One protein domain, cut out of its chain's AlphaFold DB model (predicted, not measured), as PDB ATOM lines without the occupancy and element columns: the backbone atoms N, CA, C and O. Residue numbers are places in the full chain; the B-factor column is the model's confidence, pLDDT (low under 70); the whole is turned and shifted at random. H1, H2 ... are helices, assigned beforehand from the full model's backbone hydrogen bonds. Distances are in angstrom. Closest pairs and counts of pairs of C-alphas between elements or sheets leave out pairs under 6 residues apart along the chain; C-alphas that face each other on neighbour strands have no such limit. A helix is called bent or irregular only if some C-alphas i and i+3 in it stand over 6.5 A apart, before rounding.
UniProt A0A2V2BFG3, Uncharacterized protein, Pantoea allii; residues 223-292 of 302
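Overview. This is residues 223 to 292 of the 302 residues of an uncharacterized protein of Pantoea allii (UniProt A0A2V2BFG3). A long kinked helix, H1, runs along much of the length of an elongated, all-helix domain, and H3 packs steeply across it near Leu 238, while H4 turns off the end of H3 at a corner and leads back toward the start of H1. At the other end of the domain the chain loops out through the short helix H2, which touches no helix, and folds back to H3. The printed part has 70 residues with four named helices, in the order H1, H2, H3, H4, and no named strand. It is only just loose, close to compact, with a radius of gyration of the C-alphas of 13.4 A, and the C-alphas span 42 by 23 by 18 A.

Along the chain. H1, residues 230 to 247, is the longest helix, 25.3 A from its first C-alpha at (-25.544, 47.974, -3.770) to its last at (-28.952, 24.239, 4.152). It has a kink of 45 degrees near residue 237 and is only just irregular, with C-alphas 236 and 239 6.9 A apart. H3, residues 266 to 280, is 20.4 A long and also only just irregular, with C-alphas 275 and 278 6.8 A apart. H4, residues 282 to 291, is 14.1 A long and ends with C-alpha 291 at (-30.844, 45.814, -10.000). H2, residues 252 to 258, is 9.8 A long.

Arrangement. H1 and H3 touch, with the C-alphas of Leu 238 and Arg 270 closest at 6.8 A. Their lines stand at a steep tilt of 64 degrees, opposite ways. H3 and H4 touch only at the corner by their link, about perpendicular at 74 degrees; H3 does so with residues 277 to 279 alone, and the closest C-alphas are those of Ser 278 and Lys 285, 4.7 A apart. H1 and H4 only just touch, only at their ends, with 3 pairs of C-alphas within 8 A. H1 does so with residues 230 to 233 alone, and the closest C-alphas are those of Lys 230 and Phe 288, 6.5 A apart. H2 is apart from H1, H3 and H4. In H2 and H4 every O i to N i+4 pair is within hydrogen-bond range, against 12 of 14 in H1 and 9 of 11 in H3.

Size, cuts and confidence. The two C-alphas farthest apart are those of Glu 225 and Gln 253, 42.7 A, whereas the first and last printed C-alphas, of Pro 223 and Val 292, are 9.6 A apart. The printed part has no cut. The links from H1 to H2 and from H3 to H4 are tight, and the one from H2 to H3, with 7 residues, is short. The mean pLDDT of the printed part is 78.8; residues 249 to 265 are under 70, and H2 has a mean of 50.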
ATOM      1  N   PRO A 223     -37.008  44.888  -5.616       88.69
ATOM      2  CA  PRO A 223     -38.182  45.748  -5.552       88.69
ATOM      3  C   PRO A 223     -38.520  46.315  -6.934       88.69
ATOM      4  O   PRO A 223     -37.624  46.536  -7.747       88.69
ATOM      5  N   VAL A 224     -39.793  46.633  -7.188       85.81
ATOM      6  CA  VAL A 224     -40.249  47.195  -8.479       85.81
ATOM      7  C   VAL A 224     -39.458  48.454  -8.870       85.81
ATOM      8  O   VAL A 224     -39.055  48.604 -10.019       85.81
ATOM      9  N   GLU A 225     -39.157  49.311  -7.892       86.75
ATOM     10  CA  GLU A 225     -38.371  50.546  -8.062       86.75
ATOM     11  C   GLU A 225     -36.842  50.317  -8.067       86.75
ATOM     12  O   GLU A 225     -36.054  51.262  -8.156       86.75
ATOM     13  N   GLY A 226     -36.394  49.066  -7.936       88.31
ATOM     14  CA  GLY A 226     -34.995  48.697  -7.734       88.31
ATOM     15  C   GLY A 226     -34.432  49.116  -6.370       88.31
ATOM     16  O   GLY A 226     -35.067  49.811  -5.574       88.31
ATOM     17  N   TRP A 227     -33.202  48.685  -6.087       92.88
ATOM     18  CA  TRP A 227     -32.503  49.068  -4.857       92.88
ATOM     19  C   TRP A 227     -31.797  50.416  -4.994       92.88
ATOM     20  O   TRP A 227     -31.182  50.707  -6.012       92.88
ATOM     21  N   LYS A 228     -31.789  51.216  -3.923       89.06
ATOM     22  CA  LYS A 228     -31.144  52.546  -3.913       89.06
ATOM     23  C   LYS A 228     -29.613  52.494  -3.978       89.06
ATOM     24  O   LYS A 228     -28.981  53.450  -4.423       89.06
ATOM     25  N   SER A 229     -29.013  51.415  -3.485       89.62
ATOM     26  CA  SER A 229     -27.566  51.203  -3.449       89.62
ATOM     27  C   SER A 229     -27.253  49.711  -3.462       89.62
ATOM     28  O   SER A 229     -28.113  48.879  -3.162       89.62
ATOM     29  N   LYS A 230     -26.008  49.366  -3.805       88.94
ATOM     30  CA  LYS A 230     -25.544  47.974  -3.770       88.94
ATOM     31  C   LYS A 230     -25.546  47.443  -2.336       88.94
ATOM     32  O   LYS A 230     -25.877  46.289  -2.121       88.94
ATOM     33  N   GLU A 231     -25.206  48.286  -1.370       90.62
ATOM     34  CA  GLU A 231     -25.231  47.966   0.054       90.62
ATOM     35  C   GLU A 231     -26.642  47.587   0.505       90.62
ATOM     36  O   GLU A 231     -26.802  46.526   1.093       90.62
ATOM     37  N   ALA A 232     -27.657  48.379   0.135       89.88
ATOM     38  CA  ALA A 232     -29.052  48.070   0.449       89.88
ATOM     39  C   ALA A 232     -29.513  46.760  -0.209       89.88
ATOM     40  O   ALA A 232     -30.164  45.947   0.433       89.88
ATOM     41  N   ALA A 233     -29.119  46.524  -1.466       90.94
ATOM     42  CA  ALA A 233     -29.401  45.258  -2.139       90.94
ATOM     43  C   ALA A 233     -28.760  44.069  -1.409       90.94
ATOM     44  O   ALA A 233     -29.403  43.049  -1.197       90.94
ATOM     45  N   VAL A 234     -27.489  44.186  -1.010       90.50
ATOM     46  CA  VAL A 234     -26.800  43.119  -0.277       90.50
ATOM     47  C   VAL A 234     -27.449  42.876   1.082       90.50
ATOM     48  O   VAL A 234     -27.586  41.713   1.436       90.50
ATOM     49  N   ASP A 235     -27.872  43.919   1.799       90.50
ATOM     50  CA  ASP A 235     -28.538  43.801   3.104       90.50
ATOM     51  C   ASP A 235     -29.861  43.027   3.010       90.50
ATOM     52  O   ASP A 235     -30.076  42.095   3.787       90.50
ATOM     53  N   ASP A 236     -30.689  43.325   2.005       91.19
ATOM     54  CA  ASP A 236     -31.958  42.619   1.767       91.19
ATOM     55  C   ASP A 236     -31.744  41.151   1.353       91.19
ATOM     56  O   ASP A 236     -32.510  40.258   1.722       91.19
ATOM     57  N   LEU A 237     -30.682  40.876   0.591       92.88
ATOM     58  CA  LEU A 237     -30.359  39.537   0.086       92.88
ATOM     59  C   LEU A 237     -29.613  38.669   1.110       92.88
ATOM     60  O   LEU A 237     -29.474  37.460   0.901       92.88
ATOM     61  N   LEU A 238     -29.111  39.260   2.197       88.69
ATOM     62  CA  LEU A 238     -28.188  38.595   3.112       88.69
ATOM     63  C   LEU A 238     -28.864  37.488   3.920       88.69
ATOM     64  O   LEU A 238     -28.303  36.400   4.024       88.69
ATOM     65  N   ILE A 239     -30.073  37.732   4.443       88.81
ATOM     66  CA  ILE A 239     -30.824  36.742   5.233       88.81
ATOM     67  C   ILE A 239     -31.206  35.519   4.375       88.81
ATOM     68  O   ILE A 239     -30.810  34.411   4.739       88.81
ATOM     69  N   PRO A 240     -31.855  35.665   3.200       90.12
ATOM     70  CA  PRO A 240     -32.211  34.512   2.363       90.12
ATOM     71  C   PRO A 240     -30.992  33.740   1.842       90.12
ATOM     72  O   PRO A 240     -31.032  32.521   1.654       90.12
ATOM     73  N   LEU A 241     -29.879  34.438   1.593       89.06
ATOM     74  CA  LEU A 241     -28.632  33.793   1.200       89.06
ATOM     75  C   LEU A 241     -28.006  33.024   2.369       89.06
ATOM     76  O   LEU A 241     -27.488  31.926   2.166       89.06
ATOM     77  N   TRP A 242     -28.064  33.578   3.580       86.19
ATOM     78  CA  TRP A 242     -27.560  32.943   4.793       86.19
ATOM     79  C   TRP A 242     -28.314  31.654   5.119       86.19
ATOM     80  O   TRP A 242     -27.692  30.625   5.380       86.19
ATOM     81  N   GLU A 243     -29.642  31.672   5.017       87.00
ATOM     82  CA  GLU A 243     -30.475  30.476   5.175       87.00
ATOM     83  C   GLU A 243     -30.073  29.385   4.177       87.00
ATOM     84  O   GLU A 243     -29.854  28.236   4.557       87.00
ATOM     85  N   TYR A 244     -29.859  29.745   2.906       86.56
ATOM     86  CA  TYR A 244     -29.357  28.795   1.914       86.56
ATOM     87  C   TYR A 244     -27.990  28.215   2.299       86.56
ATOM     88  O   TYR A 244     -27.796  27.002   2.214       86.56
ATOM     89  N   VAL A 245     -27.053  29.047   2.764       82.81
ATOM     90  CA  VAL A 245     -25.735  28.587   3.235       82.81
ATOM     91  C   VAL A 245     -25.873  27.569   4.371       82.81
ATOM     92  O   VAL A 245     -25.143  26.578   4.380       82.81
ATOM     93  N   GLN A 246     -26.828  27.760   5.285       79.31
ATOM     94  CA  GLN A 246     -27.105  26.817   6.374       79.31
ATOM     95  C   GLN A 246     -27.701  25.486   5.889       79.31
ATOM     96  O   GLN A 246     -27.482  24.459   6.530       79.31
ATOM     97  N   THR A 247     -28.410  25.474   4.755       80.88
ATOM     98  CA  THR A 247     -28.952  24.239   4.152       80.88
ATOM     99  C   THR A 247     -27.924  23.423   3.366       80.88
ATOM    100  O   THR A 247     -28.164  22.248   3.078       80.88
ATOM    101  N   LEU A 248     -26.770  24.004   3.016       76.44
ATOM    102  CA  LEU A 248     -25.688  23.254   2.383       76.44
ATOM    103  C   LEU A 248     -25.151  22.233   3.396       76.44
ATOM    104  O   LEU A 248     -24.576  22.607   4.414       76.44
ATOM    105  N   ASN A 249     -25.330  20.936   3.113       60.78
ATOM    106  CA  ASN A 249     -24.926  19.825   3.984       60.78
ATOM    107  C   ASN A 249     -23.395  19.622   3.987       60.78
ATOM    108  O   ASN A 249     -22.874  18.581   3.588       60.78
ATOM    109  N   ILE A 250     -22.657  20.663   4.372       62.53
ATOM    110  CA  ILE A 250     -21.202  20.664   4.489       62.53
ATOM    111  C   ILE A 250     -20.865  20.121   5.886       62.53
ATOM    112  O   ILE A 250     -21.381  20.642   6.879       62.53
ATOM    113  N   PRO A 251     -20.008  19.091   6.016       55.94
ATOM    114  CA  PRO A 251     -19.655  18.531   7.318       55.94
ATOM    115  C   PRO A 251     -19.156  19.618   8.288       55.94
ATOM    116  O   PRO A 251     -18.255  20.386   7.952       55.94
ATOM    117  N   LYS A 252     -19.689  19.676   9.520       51.62
ATOM    118  CA  LYS A 252     -19.342  20.713  10.525       51.62
ATOM    119  C   LYS A 252     -17.833  20.853  10.792       51.62
ATOM    120  O   LYS A 252     -17.351  21.953  11.043       51.62
ATOM    121  N   GLN A 253     -17.073  19.761  10.689       49.84
ATOM    122  CA  GLN A 253     -15.610  19.770  10.836       49.84
ATOM    123  C   GLN A 253     -14.890  20.466   9.667       49.84
ATOM    124  O   GLN A 253     -13.854  21.103   9.864       49.84
ATOM    125  N   ASP A 254     -15.466  20.398   8.467       51.94
ATOM    126  CA  ASP A 254     -14.996  21.123   7.289       51.94
ATOM    127  C   ASP A 254     -15.439  22.589   7.318       51.94
ATOM    128  O   ASP A 254     -14.675  23.459   6.907       51.94
ATOM    129  N   LEU A 255     -16.603  22.887   7.902       49.00
ATOM    130  CA  LEU A 255     -17.060  24.257   8.149       49.00
ATOM    131  C   LEU A 255     -16.126  25.024   9.102       49.00
ATOM    132  O   LEU A 255     -15.681  26.121   8.769       49.00
ATOM    133  N   GLN A 256     -15.728  24.424  10.228       44.88
ATOM    134  CA  GLN A 256     -14.881  25.096  11.227       44.88
ATOM    135  C   GLN A 256     -13.410  25.272  10.802       44.88
ATOM    136  O   GLN A 256     -12.745  26.208  11.249       44.88
ATOM    137  N   ARG A 257     -12.874  24.397   9.935       50.03
ATOM    138  CA  ARG A 257     -11.479  24.490   9.453       50.03
ATOM    139  C   ARG A 257     -11.332  25.182   8.094       50.03
ATOM    140  O   ARG A 257     -10.316  25.840   7.880       50.03
ATOM    141  N   LYS A 258     -12.301  25.048   7.177       51.22
ATOM    142  CA  LYS A 258     -12.211  25.550   5.787       51.22
ATOM    143  C   LYS A 258     -13.029  26.833   5.543       51.22
ATOM    144  O   LYS A 258     -12.714  27.563   4.601       51.22
ATOM    145  N   PHE A 259     -14.019  27.139   6.396       51.00
ATOM    146  CA  PHE A 259     -15.016  28.213   6.206       51.00
ATOM    147  C   PHE A 259     -15.153  29.182   7.390       51.00
ATOM    148  O   PHE A 259     -16.203  29.801   7.568       51.00
ATOM    149  N   LYS A 260     -14.074  29.400   8.150       49.34
ATOM    150  CA  LYS A 260     -14.042  30.334   9.294       49.34
ATOM    151  C   LYS A 260     -14.480  31.783   8.977       49.34
ATOM    152  O   LYS A 260     -14.589  32.584   9.889       49.34
ATOM    153  N   SER A 261     -14.708  32.138   7.706       50.22
ATOM    154  CA  SER A 261     -15.133  33.473   7.262       50.22
ATOM    155  C   SER A 261     -16.560  33.561   6.702       50.22
ATOM    156  O   SER A 261     -16.913  34.624   6.216       50.22
ATOM    157  N   PHE A 262     -17.355  32.484   6.656       49.84
ATOM    158  CA  PHE A 262     -18.686  32.540   6.014       49.84
ATOM    159  C   PHE A 262     -19.822  31.913   6.800       49.84
ATOM    160  O   PHE A 262     -20.954  32.274   6.540       49.84
ATOM    161  N   ASN A 263     -19.552  30.994   7.727       49.22
ATOM    162  CA  ASN A 263     -20.622  30.280   8.434       49.22
ATOM    163  C   ASN A 263     -20.807  30.727   9.889       49.22
ATOM    164  O   ASN A 263     -21.792  30.346  10.512       49.22
ATOM    165  N   GLU A 264     -19.890  31.538  10.418       53.97
ATOM    166  CA  GLU A 264     -19.944  32.045  11.799       53.97
ATOM    167  C   GLU A 264     -20.112  33.570  11.867       53.97
ATOM    168  O   GLU A 264     -20.411  34.096  12.932       53.97
ATOM    169  N   ASP A 265     -19.959  34.276  10.740       68.25
ATOM    170  CA  ASP A 265     -19.976  35.737  10.704       68.25
ATOM    171  C   ASP A 265     -20.773  36.256   9.494       68.25
ATOM    172  O   ASP A 265     -20.324  36.230   8.341       68.25
ATOM    173  N   PHE A 266     -21.989  36.714   9.787       73.12
ATOM    174  CA  PHE A 266     -22.918  37.349   8.853       73.12
ATOM    175  C   PHE A 266     -22.282  38.584   8.183       73.12
ATOM    176  O   PHE A 266     -22.455  38.806   6.978       73.12
ATOM    177  N   ASP A 267     -21.439  39.322   8.917       78.50
ATOM    178  CA  ASP A 267     -20.717  40.486   8.403       78.50
ATOM    179  C   ASP A 267     -19.585  40.085   7.456       78.50
ATOM    180  O   ASP A 267     -19.272  40.814   6.507       78.50
ATOM    181  N   ALA A 268     -18.973  38.919   7.644       79.56
ATOM    182  CA  ALA A 268     -17.939  38.426   6.742       79.56
ATOM    183  C   ALA A 268     -18.514  37.977   5.384       79.56
ATOM    184  O   ALA A 268     -17.908  38.264   4.338       79.56
ATOM    185  N   LEU A 269     -19.712  37.372   5.362       83.25
ATOM    186  CA  LEU A 269     -20.439  37.091   4.115       83.25
ATOM    187  C   LEU A 269     -20.786  38.396   3.389       83.25
ATOM    188  O   LEU A 269     -20.436  38.562   2.215       83.25
ATOM    189  N   ARG A 270     -21.375  39.356   4.110       87.88
ATOM    190  CA  ARG A 270     -21.698  40.694   3.598       87.88
ATOM    191  C   ARG A 270     -20.482  41.385   2.979       87.88
ATOM    192  O   ARG A 270     -20.518  41.840   1.833       87.88
ATOM    193  N   ASN A 271     -19.374  41.428   3.718       85.50
ATOM    194  CA  ASN A 271     -18.127  42.049   3.279       85.50
ATOM    195  C   ASN A 271     -17.545  41.365   2.043       85.50
ATOM    196  O   ASN A 271     -17.030  42.047   1.159       85.50
ATOM    197  N   THR A 272     -17.627  40.040   1.949       85.44
ATOM    198  CA  THR A 272     -17.137  39.315   0.773       85.44
ATOM    199  C   THR A 272     -17.956  39.652  -0.466       85.44
ATOM    200  O   THR A 272     -17.378  39.894  -1.529       85.44
ATOM    201  N   ILE A 273     -19.285  39.707  -0.351       88.12
ATOM    202  CA  ILE A 273     -20.151  40.067  -1.476       88.12
ATOM    203  C   ILE A 273     -19.791  41.472  -1.970       88.12
ATOM    204  O   ILE A 273     -19.503  41.658  -3.155       88.12
ATOM    205  N   LEU A 274     -19.714  42.444  -1.058       87.88
ATOM    206  CA  LEU A 274     -19.436  43.838  -1.399       87.88
ATOM    207  C   LEU A 274     -18.012  44.048  -1.930       87.88
ATOM    208  O   LEU A 274     -17.839  44.622  -3.004       87.88
ATOM    209  N   LYS A 275     -16.993  43.566  -1.213       86.50
ATOM    210  CA  LYS A 275     -15.577  43.888  -1.475       86.50
ATOM    211  C   LYS A 275     -14.893  42.934  -2.451       86.50
ATOM    212  O   LYS A 275     -13.807  43.244  -2.934       86.50
ATOM    213  N   VAL A 276     -15.474  41.766  -2.721       86.00
ATOM    214  CA  VAL A 276     -14.836  40.742  -3.560       86.00
ATOM    215  C   VAL A 276     -15.743  40.324  -4.705       86.00
ATOM    216  O   VAL A 276     -15.392  40.561  -5.860       86.00
ATOM    217  N   TRP A 277     -16.890  39.708  -4.426       89.94
ATOM    218  CA  TRP A 277     -17.682  39.071  -5.481       89.94
ATOM    219  C   TRP A 277     -18.324  40.087  -6.421       89.94
ATOM    220  O   TRP A 277     -18.178  39.950  -7.628       89.94
ATOM    221  N   SER A 278     -18.912  41.164  -5.898       84.62
ATOM    222  CA  SER A 278     -19.534  42.213  -6.722       84.62
ATOM    223  C   SER A 278     -18.540  43.057  -7.538       84.62
ATOM    224  O   SER A 278     -18.961  43.909  -8.322       84.62
ATOM    225  N   LEU A 279     -17.232  42.872  -7.319       84.75
ATOM    226  CA  LEU A 279     -16.163  43.557  -8.049       84.75
ATOM    227  C   LEU A 279     -15.460  42.631  -9.042       84.75
ATOM    228  O   LEU A 279     -15.119  43.066 -10.139       84.75
ATOM    229  N   LYS A 280     -15.216  41.377  -8.646       85.75
ATOM    230  CA  LYS A 280     -14.397  40.421  -9.405       85.75
ATOM    231  C   LYS A 280     -15.209  39.429 -10.235       85.75
ATOM    232  O   LYS A 280     -14.683  38.925 -11.220       85.75
ATOM    233  N   ASN A 281     -16.451  39.131  -9.853       87.44
ATOM    234  CA  ASN A 281     -17.353  38.316 -10.664       87.44
ATOM    235  C   ASN A 281     -18.171  39.253 -11.566       87.44
ATOM    236  O   ASN A 281     -18.961  40.061 -11.074       87.44
ATOM    237  N   ILE A 282     -17.938  39.164 -12.878       87.94
ATOM    238  CA  ILE A 282     -18.543  40.046 -13.884       87.94
ATOM    239  C   ILE A 282     -20.068  39.890 -13.900       87.94
ATOM    240  O   ILE A 282     -20.769  40.898 -13.915       87.94
ATOM    241  N   ASP A 283     -20.577  38.663 -13.811       89.50
ATOM    242  CA  ASP A 283     -22.016  38.387 -13.860       89.50
ATOM    243  C   ASP A 283     -22.731  38.985 -12.646       89.50
ATOM    244  O   ASP A 283     -23.723  39.697 -12.789       89.50
ATOM    245  N   LEU A 284     -22.175  38.776 -11.446       89.62
ATOM    246  CA  LEU A 284     -22.705  39.374 -10.216       89.62
ATOM    247  C   LEU A 284     -22.628  40.898 -10.248       89.62
ATOM    248  O   LEU A 284     -23.553  41.572  -9.802       89.62
ATOM    249  N   LYS A 285     -21.533  41.454 -10.775       91.06
ATOM    250  CA  LYS A 285     -21.392  42.900 -10.930       91.06
ATOM    251  C   LYS A 285     -22.507  43.462 -11.814       91.06
ATOM    252  O   LYS A 285     -23.155  44.419 -11.400       91.06
ATOM    253  N   LEU A 286     -22.740  42.861 -12.981       89.75
ATOM    254  CA  LEU A 286     -23.782  43.286 -13.916       89.75
ATOM    255  C   LEU A 286     -25.184  43.113 -13.322       89.75
ATOM    256  O   LEU A 286     -26.001  44.022 -13.434       89.75
ATOM    257  N   ALA A 287     -25.444  42.005 -12.624       89.88
ATOM    258  CA  ALA A 287     -26.721  41.765 -11.957       89.88
ATOM    259  C   ALA A 287     -27.027  42.834 -10.895       89.88
ATOM    260  O   ALA A 287     -28.134  43.366 -10.852       89.88
ATOM    261  N   PHE A 288     -26.042  43.213 -10.073       91.00
ATOM    262  CA  PHE A 288     -26.210  44.321  -9.130       91.00
ATOM    263  C   PHE A 288     -26.351  45.679  -9.831       91.00
ATOM    264  O   PHE A 288     -27.097  46.527  -9.352       91.00
ATOM    265  N   GLU A 289     -25.647  45.916 -10.940       88.88
ATOM    266  CA  GLU A 289     -25.759  47.171 -11.696       88.88
ATOM    267  C   GLU A 289     -27.129  47.349 -12.360       88.88
ATOM    268  O   GLU A 289     -27.632  48.470 -12.376       88.88
ATOM    269  N   ASP A 290     -27.743  46.271 -12.853       87.81
ATOM    270  CA  ASP A 290     -29.115  46.286 -13.376       87.81
ATOM    271  C   ASP A 290     -30.165  46.429 -12.262       87.81
ATOM    272  O   ASP A 290     -31.214  47.063 -12.426       87.81
ATOM    273  N   ALA A 291     -29.894  45.835 -11.099       86.56
ATOM    274  CA  ALA A 291     -30.844  45.814 -10.000       86.56
ATOM    275  C   ALA A 291     -30.881  47.103  -9.162       86.56
ATOM    276  O   ALA A 291     -31.896  47.392  -8.523       86.56
ATOM    277  N   VAL A 292     -29.797  47.883  -9.168       88.50
ATOM    278  CA  VAL A 292     -29.674  49.135  -8.414       88.50
ATOM    279  C   VAL A 292     -30.109  50.325  -9.269       88.50
ATOM    280  O   VAL A 292     -29.537  50.606 -10.324       88.50
TER     281      VAL A 292